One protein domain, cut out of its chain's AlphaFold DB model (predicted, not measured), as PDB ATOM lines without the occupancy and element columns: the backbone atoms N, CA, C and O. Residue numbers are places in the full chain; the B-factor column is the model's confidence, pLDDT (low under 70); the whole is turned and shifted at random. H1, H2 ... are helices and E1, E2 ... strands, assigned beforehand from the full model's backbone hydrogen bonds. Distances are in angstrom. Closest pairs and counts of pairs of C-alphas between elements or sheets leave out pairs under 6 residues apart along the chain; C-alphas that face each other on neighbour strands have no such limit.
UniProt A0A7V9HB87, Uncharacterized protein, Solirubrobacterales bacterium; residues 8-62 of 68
ATOM      1  N   GLN A   8     140.285 135.356 148.514       56.16
ATOM      2  CA  GLN A   8     139.323 136.048 147.638       56.16
ATOM      3  C   GLN A   8     138.776 137.302 148.321       56.16
ATOM      4  O   GLN A   8     138.670 138.356 147.704       56.16
ATOM      5  N   THR A   9     138.521 137.229 149.626       72.62
ATOM      6  CA  THR A   9     137.983 138.354 150.399       72.62
ATOM      7  C   THR A   9     138.918 139.556 150.514       72.62
ATOM      8  O   THR A   9     138.423 140.658 150.725       72.62
ATOM      9  N   ALA A  10     140.240 139.389 150.407       74.69
ATOM     10  CA  ALA A  10     141.187 140.502 150.512       74.69
ATOM     11  C   ALA A  10     141.373 141.219 149.169       74.69
ATOM     12  O   ALA A  10     141.255 142.444 149.116       74.69
ATOM     13  N   ALA A  11     141.591 140.461 148.090       79.12
ATOM     14  CA  ALA A  11     141.724 141.011 146.742       79.12
ATOM     15  C   ALA A  11     140.420 141.673 146.268       79.12
ATOM     16  O   ALA A  11     140.446 142.790 145.758       79.12
ATOM     17  N   GLU A  12     139.272 141.040 146.527       80.12
ATOM     18  CA  GLU A  12     137.968 141.624 146.202       80.12
ATOM     19  C   GLU A  12     137.710 142.897 147.016       80.12
ATOM     20  O   GLU A  12     137.225 143.901 146.502       80.12
ATOM     21  N   ARG A  13     138.107 142.915 148.293       77.62
ATOM     22  CA  ARG A  13     137.977 144.105 149.141       77.62
ATOM     23  C   ARG A  13     138.912 145.232 148.702       77.62
ATOM     24  O   ARG A  13     138.525 146.392 148.819       77.62
ATOM     25  N   ALA A  14     140.107 144.921 148.201       81.56
ATOM     26  CA  ALA A  14     141.004 145.908 147.603       81.56
ATOM     27  C   ALA A  14     140.388 146.504 146.327       81.56
ATOM     28  O   ALA A  14     140.252 147.722 146.243       81.56
ATOM     29  N   ARG A  15     139.883 145.659 145.419       83.19
ATOM     30  CA  ARG A  15     139.177 146.097 144.205       83.19
ATOM     31  C   ARG A  15     137.961 146.965 144.515       83.19
ATOM     32  O   ARG A  15     137.815 148.046 143.956       83.19
ATOM     33  N   LEU A  16     137.117 146.540 145.455       82.19
ATOM     34  CA  LEU A  16     135.961 147.321 145.897       82.19
ATOM     35  C   LEU A  16     136.382 148.672 146.483       82.19
ATOM     36  O   LEU A  16     135.729 149.677 146.219       82.19
ATOM     37  N   ARG A  17     137.483 148.729 147.244       81.25
ATOM     38  CA  ARG A  17     138.023 149.994 147.767       81.25
ATOM     39  C   ARG A  17     138.500 150.921 146.658       81.25
ATOM     40  O   ARG A  17     138.234 152.115 146.751       81.25
ATOM     41  N   GLU A  18     139.157 150.403 145.627       82.31
ATOM     42  CA  GLU A  18     139.581 151.205 144.474       82.31
ATOM     43  C   GLU A  18     138.381 151.749 143.697       82.31
ATOM     44  O   GLU A  18     138.316 152.948 143.435       82.31
ATOM     45  N   VAL A  19     137.388 150.900 143.414       84.56
ATOM     46  CA  VAL A  19     136.160 151.295 142.706       84.56
ATOM     47  C   VAL A  19     135.379 152.342 143.500       84.56
ATOM     48  O   VAL A  19     134.965 153.357 142.945       84.56
ATOM     49  N   ILE A  20     135.204 152.139 144.809       82.50
ATOM     50  CA  ILE A  20     134.535 153.111 145.683       82.50
ATOM     51  C   ILE A  20     135.355 154.401 145.763       82.50
ATOM     52  O   ILE A  20     134.788 155.489 145.703       82.50
ATOM     53  N   GLY A  21     136.675 154.290 145.884       79.25
ATOM     54  CA  GLY A  21     137.593 155.416 145.981       79.25
ATOM     55  C   GLY A  21     137.641 156.286 144.723       79.25
ATOM     56  O   GLY A  21     137.806 157.499 144.836       79.25
ATOM     57  N   ALA A  22     137.454 155.687 143.546       83.50
ATOM     58  CA  ALA A  22     137.395 156.376 142.259       83.50
ATOM     59  C   ALA A  22     136.059 157.092 141.998       83.50
ATOM     60  O   ALA A  22     135.937 157.796 140.999       83.50
ATOM     61  N   GLN A  23     135.054 156.947 142.869       84.06
ATOM     62  CA  GLN A  23     133.809 157.695 142.716       84.06
ATOM     63  C   GLN A  23     133.973 159.152 143.171       84.06
ATOM     64  O   GLN A  23     134.531 159.389 144.252       84.06
ATOM     65  N   PRO A  24     133.426 160.123 142.417       80.88
ATOM     66  CA  PRO A  24     133.326 161.500 142.874       80.88
ATOM     67  C   PRO A  24     132.415 161.576 144.102       80.88
ATOM     68  O   PRO A  24     131.404 160.878 144.213       80.88
ATOM     69  N   SER A  25     132.794 162.404 145.066       81.56
ATOM     70  CA  SER A  25     131.959 162.735 146.216       81.56
ATOM     71  C   SER A  25     131.166 164.017 145.955       81.56
ATOM     72  O   SER A  25     131.520 164.816 145.095       81.56
ATOM     73  N   ASN A  26     130.141 164.275 146.768       79.12
ATOM     74  CA  ASN A  26     129.409 165.551 146.757       79.12
ATOM     75  C   ASN A  26     130.167 166.675 147.497       79.12
ATOM     76  O   ASN A  26     129.562 167.653 147.937       79.12
ATOM     77  N   ARG A  27     131.471 166.504 147.738       77.19
ATOM     78  CA  ARG A  27     132.319 167.451 148.467       77.19
ATOM     79  C   ARG A  27     133.233 168.136 147.461       77.19
ATOM     80  O   ARG A  27     133.833 167.470 146.624       77.19
ATOM     81  N   PHE A  28     133.367 169.447 147.600       72.81
ATOM     82  CA  PHE A  28     134.236 170.277 146.776       72.81
ATOM     83  C   PHE A  28     135.336 170.890 147.633       72.81
ATOM     84  O   PHE A  28     135.194 171.041 148.851       72.81
ATOM     85  N   CYS A  29     136.444 171.229 146.986       71.69
ATOM     86  CA  CYS A  29     137.579 171.849 147.646       71.69
ATOM     87  C   CYS A  29     137.205 173.268 148.102       71.69
ATOM     88  O   CYS A  29     136.957 174.145 147.280       71.69
ATOM     89  N   ALA A  30     137.145 173.496 149.417       64.56
ATOM     90  CA  ALA A  30     136.737 174.788 149.971       64.56
ATOM     91  C   ALA A  30     137.876 175.825 150.033       64.56
ATOM     92  O   ALA A  30     137.605 177.009 150.226       64.56
ATOM     93  N   ALA A  31     139.141 175.413 149.889       68.25
ATOM     94  CA  ALA A  31     140.268 176.338 149.993       68.25
ATOM     95  C   ALA A  31     140.433 177.166 148.708       68.25
ATOM     96  O   ALA A  31     140.371 176.641 147.596       68.25
ATOM     97  N   GLY A  32     140.673 178.473 148.857       62.97
ATOM     98  CA  GLY A  32     140.816 179.404 147.731       62.97
ATOM     99  C   GLY A  32     141.973 179.078 146.778       62.97
ATOM    100  O   GLY A  32     141.872 179.403 145.602       62.97
ATOM    101  N   GLY A  33     143.015 178.397 147.271       69.06
ATOM    102  CA  GLY A  33     144.176 177.947 146.493       69.06
ATOM    103  C   GLY A  33     144.106 176.493 146.014       69.06
ATOM    104  O   GLY A  33     145.114 175.964 145.556       69.06
ATOM    105  N   CYS A  34     142.960 175.812 146.141       69.62
ATOM    106  CA  CYS A  34     142.832 174.459 145.599       69.62
ATOM    107  C   CYS A  34     142.895 174.459 144.065       69.62
ATOM    108  O   CYS A  34     142.063 175.130 143.448       69.62
ATOM    109  N   PRO A  35     143.739 173.620 143.437       70.19
ATOM    110  CA  PRO A  35     143.719 173.452 141.984       70.19
ATOM    111  C   PRO A  35     142.411 172.813 141.479       70.19
ATOM    112  O   PRO A  35     142.016 173.050 140.347       70.19
ATOM    113  N   THR A  36     141.701 172.058 142.327       69.62
ATOM    114  CA  THR A  36     140.485 171.291 141.989       69.62
ATOM    115  C   THR A  36     139.202 171.903 142.571       69.62
ATOM    116  O   THR A  36     138.274 171.204 142.967       69.62
ATOM    117  N   LYS A  37     139.129 173.237 142.680       67.56
ATOM    118  CA  LYS A  37     137.988 173.939 143.307       67.56
ATOM    119  C   LYS A  37     136.645 173.687 142.603       67.56
ATOM    120  O   LYS A  37     135.609 173.654 143.263       67.56
ATOM    121  N   SER A  38     136.663 173.511 141.284       72.75
ATOM    122  CA  SER A  38     135.481 173.252 140.449       72.75
ATOM    123  C   SER A  38     135.165 171.769 140.264       72.75
ATOM    124  O   SER A  38     134.177 171.442 139.613       72.75
ATOM    125  N   GLU A  39     135.981 170.870 140.816       76.50
ATOM    126  CA  GLU A  39     135.840 169.433 140.611       76.50
ATOM    127  C   GLU A  39     135.408 168.727 141.903       76.50
ATOM    128  O   GLU A  39     135.866 169.073 143.000       76.50
ATOM    129  N   PRO A  40     134.512 167.730 141.804       76.75
ATOM    130  CA  PRO A  40     134.142 166.924 142.952       76.75
ATOM    131  C   PRO A  40     135.344 166.103 143.428       76.75
ATOM    132  O   PRO A  40     136.013 165.426 142.647       76.75
ATOM    133  N   ILE A  41     135.602 166.117 144.736       81.81
ATOM    134  CA  ILE A  41     136.710 165.371 145.340       81.81
ATOM    135  C   ILE A  41     136.413 163.872 145.216       81.81
ATOM    136  O   ILE A  41     135.338 163.429 145.626       81.81
ATOM    137  N   LEU A  42     137.347 163.070 144.705       84.94
ATOM    138  CA  LEU A  42     137.205 161.612 144.696       84.94
ATOM    139  C   LEU A  42     137.169 161.066 146.128       84.94
ATOM    140  O   LEU A  42     137.896 161.540 147.000       84.94
ATOM    141  N   LYS A  43     136.366 160.030 146.393       82.94
ATOM    142  CA  LYS A  43     136.246 159.440 147.741       82.94
ATOM    143  C   LYS A  43     137.590 158.967 148.312       82.94
ATOM    144  O   LYS A  43     137.770 159.041 149.523       82.94
ATOM    145  N   LYS A  44     138.528 158.514 147.471       82.56
ATOM    146  CA  LYS A  44     139.893 158.130 147.891       82.56
ATOM    147  C   LYS A  44     140.741 159.317 148.362       82.56
ATOM    148  O   LYS A  44     141.613 159.143 149.206       82.56
ATOM    149  N   ASP A  45     140.477 160.501 147.814       79.62
ATOM    150  CA  ASP A  45     141.215 161.741 148.074       79.62
ATOM    151  C   ASP A  45     140.518 162.615 149.127       79.62
ATOM    152  O   ASP A  45     141.006 163.687 149.493       79.62
ATOM    153  N   LEU A  46     139.377 162.139 149.630       80.62
ATOM    154  CA  LEU A  46     138.579 162.773 150.658       80.62
ATOM    155  C   LEU A  46     139.211 162.536 152.036       80.62
ATOM    156  O   LEU A  46     139.135 161.441 152.591       80.62
ATOM    157  N   TYR A  47     139.808 163.575 152.612       79.06
ATOM    158  CA  TYR A  47     140.438 163.514 153.926       79.06
ATOM    159  C   TYR A  47     139.513 164.101 155.009       79.06
ATOM    160  O   TYR A  47     139.222 165.303 154.974       79.06
ATOM    161  N   PRO A  48     139.010 163.287 155.958       78.94
ATOM    162  CA  PRO A  48     138.182 163.775 157.052       78.94
ATOM    163  C   PRO A  48     139.045 164.408 158.150       78.94
ATOM    164  O   PRO A  48     139.927 163.771 158.715       78.94
ATOM    165  N   ILE A  49     138.730 165.650 158.503       77.31
ATOM    166  CA  ILE A  49     139.268 166.355 159.664       77.31
ATOM    167  C   ILE A  49     138.149 166.477 160.693       77.31
ATOM    168  O   ILE A  49     137.117 167.116 160.455       77.31
ATOM    169  N   VAL A  50     138.358 165.851 161.847       78.06
ATOM    170  CA  VAL A  50     137.465 165.974 162.999       78.06
ATOM    171  C   VAL A  50     137.851 167.242 163.752       78.06
ATOM    172  O   VAL A  50     138.924 167.311 164.346       78.06
ATOM    173  N   MET A  51     136.991 168.261 163.723       75.00
ATOM    174  CA  MET A  51     137.186 169.441 164.565       75.00
ATOM    175  C   MET A  51     136.809 169.130 166.011       75.00
ATOM    176  O   MET A  51     135.779 168.503 166.269       75.00
ATOM    177  N   ALA A  52     137.621 169.613 166.951       74.75
ATOM    178  CA  ALA A  52     137.360 169.457 168.378       74.75
ATOM    179  C   ALA A  52     136.141 170.281 168.837       74.75
ATOM    180  O   ALA A  52     135.336 169.779 169.623       74.75
ATOM    181  N   TYR A  53     135.968 171.508 168.324       66.12
ATOM    182  CA  TYR A  53     134.831 172.369 168.659       66.12
ATOM    183  C   TYR A  53     134.500 173.383 167.538       66.12
ATOM    184  O   TYR A  53     135.405 174.079 167.078       66.12
ATOM    185  N   PRO A  54     133.233 173.492 167.091       73.38
ATOM    186  CA  PRO A  54     132.162 172.519 167.316       73.38
ATOM    187  C   PRO A  54     132.567 171.146 166.757       73.38
ATOM    188  O   PRO A  54     133.303 171.072 165.772       73.38
ATOM    189  N   ARG A  55     132.103 170.051 167.378       81.81
ATOM    190  CA  ARG A  55     132.372 168.691 166.880       81.81
ATOM    191  C   ARG A  55     131.697 168.497 165.526       81.81
ATOM    192  O   ARG A  55     130.516 168.172 165.446       81.81
ATOM    193  N   ARG A  56     132.461 168.701 164.457       77.06
ATOM    194  CA  ARG A  56     132.036 168.475 163.077       77.06
ATOM    195  C   ARG A  56     133.150 167.791 162.305       77.06
ATOM    196  O   ARG A  56     134.321 168.136 162.449       77.06
ATOM    197  N   THR A  57     132.761 166.852 161.454       76.00
ATOM    198  CA  THR A  57     133.678 166.249 160.488       76.00
ATOM    199  C   THR A  57     133.621 167.077 159.216       76.00
ATOM    200  O   THR A  57     132.596 167.104 158.524       76.00
ATOM    201  N   VAL A  58     134.708 167.779 158.919       72.88
ATOM    202  CA  VAL A  58     134.868 168.498 157.654       72.88
ATOM    203  C   VAL A  58     135.797 167.698 156.768       72.88
ATOM    204  O   VAL A  58     136.701 167.026 157.242       72.88
ATOM    205  N   PHE A  59     135.512 167.703 155.478       73.81
ATOM    206  CA  PHE A  59     136.195 166.859 154.519       73.81
ATOM    207  C   PHE A  59     136.921 167.770 153.546       73.81
ATOM    208  O   PHE A  59     136.310 168.691 153.002       73.81
ATOM    209  N   TYR A  60     138.207 167.511 153.362       72.00
ATOM    210  CA  TYR A  60     139.097 168.292 152.518       72.00
ATOM    211  C   TYR A  60     139.679 167.410 151.419       72.00
ATOM    212  O   TYR A  60     139.746 166.188 151.559       72.00
ATOM    213  N   HIS A  61     140.105 168.025 150.320       77.19
ATOM    214  CA  HIS A  61     140.875 167.321 149.302       77.19
ATOM    215  C   HIS A  61     142.301 167.123 149.830       77.19
ATOM    216  O   HIS A  61     142.919 168.083 150.294       77.19
ATOM    217  N   LYS A  62     142.862 165.916 149.731       70.69
ATOM    218  CA  LYS A  62     144.231 165.625 150.201       70.69
ATOM    219  C   LYS A  62     145.290 166.576 149.617       70.69
ATOM    220  O   LYS A  62     146.242 166.939 150.295       70.69
TER     221      LYS A  62
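What this domain is: This is residues 8 to 62 of the 68 residues of an uncharacterized protein of Solirubrobacterales bacterium (UniProt A0A7V9HB87). What does the model look like at first sight? Two small antiparallel strand hairpins, E1 with E2 and E3 with E4, meet loosely near the start of E3 and the end of E4, and a helix arm, H1, leads into E1. Residues 8 to 16 of H1 stick out, while the turn between E3 and E4 points away from the other hairpin. What is it made of? The printed part has 55 residues with one named helix and four named strands, in the order H1, E1, E2, E3, E4, and two sheets of two strands each, a mixed class of helices and strands. It is loose, with a radius of gyration of the C-alphas of 13.7 A, and spans 42 by 28 by 15 A, only just flat.

How they stand to each other: Where does the helix come near a strand? The closest C-alphas of H1, residues 8 to 21, and E2, residues 40 to 42, are those of Gly 21 and Leu 42, 6.3 A apart. Every O i to N i+4 pair of H1 is within hydrogen-bond range. How is the first hairpin paired? E1, residues 24 to 28, is antiparallel to E2 at 127 degrees between directions, with N 25 and O 41 within hydrogen-bond range at 2.8 A. How is the second hairpin paired? E3, residues 46 to 51, is antiparallel to E4, residues 56 to 61, at 147 degrees; N 47 and O 60 are within hydrogen-bond range at 2.8 A, and N 51 and O 56 at 3.0 A. How do the hairpins and the helix stand to each other? The closest C-alphas of E1 and E4 are those of Arg 27 and Phe 59, 7.2 A apart, and those of E2 and E4 are Ile 41 and His 61, 6.1 A apart. E2 and E3 meet only through their link, and H1 is apart from E3 and E4.

Where its parts are: Where does the first element lie? H1 begins at C-alpha 8, (139.323, 136.048, 147.638), and measures 19.5 A to C-alpha 21. Where are the strands? E1 is 9.6 A long and E2 6.4 A. E3 begins at C-alpha 46, (138.579, 162.773, 150.658), and is 15.5 A long; E4 is 16.4 A long and ends at C-alpha 61, (140.875, 167.321, 149.302).

The domain as a whole: How large is it? The two C-alphas farthest apart, those of Gln 8 and Gly 32, are 43.4 A apart. Is there a cut, and which link is long? The printed part has no cut; the link E1 to E2, 11 residues, is long, and the other three are tight. Where is confidence low? The mean pLDDT of the printed part is 76.2, and residue 8, residues 30 to 34, residues 36 to 37 and residue 53 are under 70.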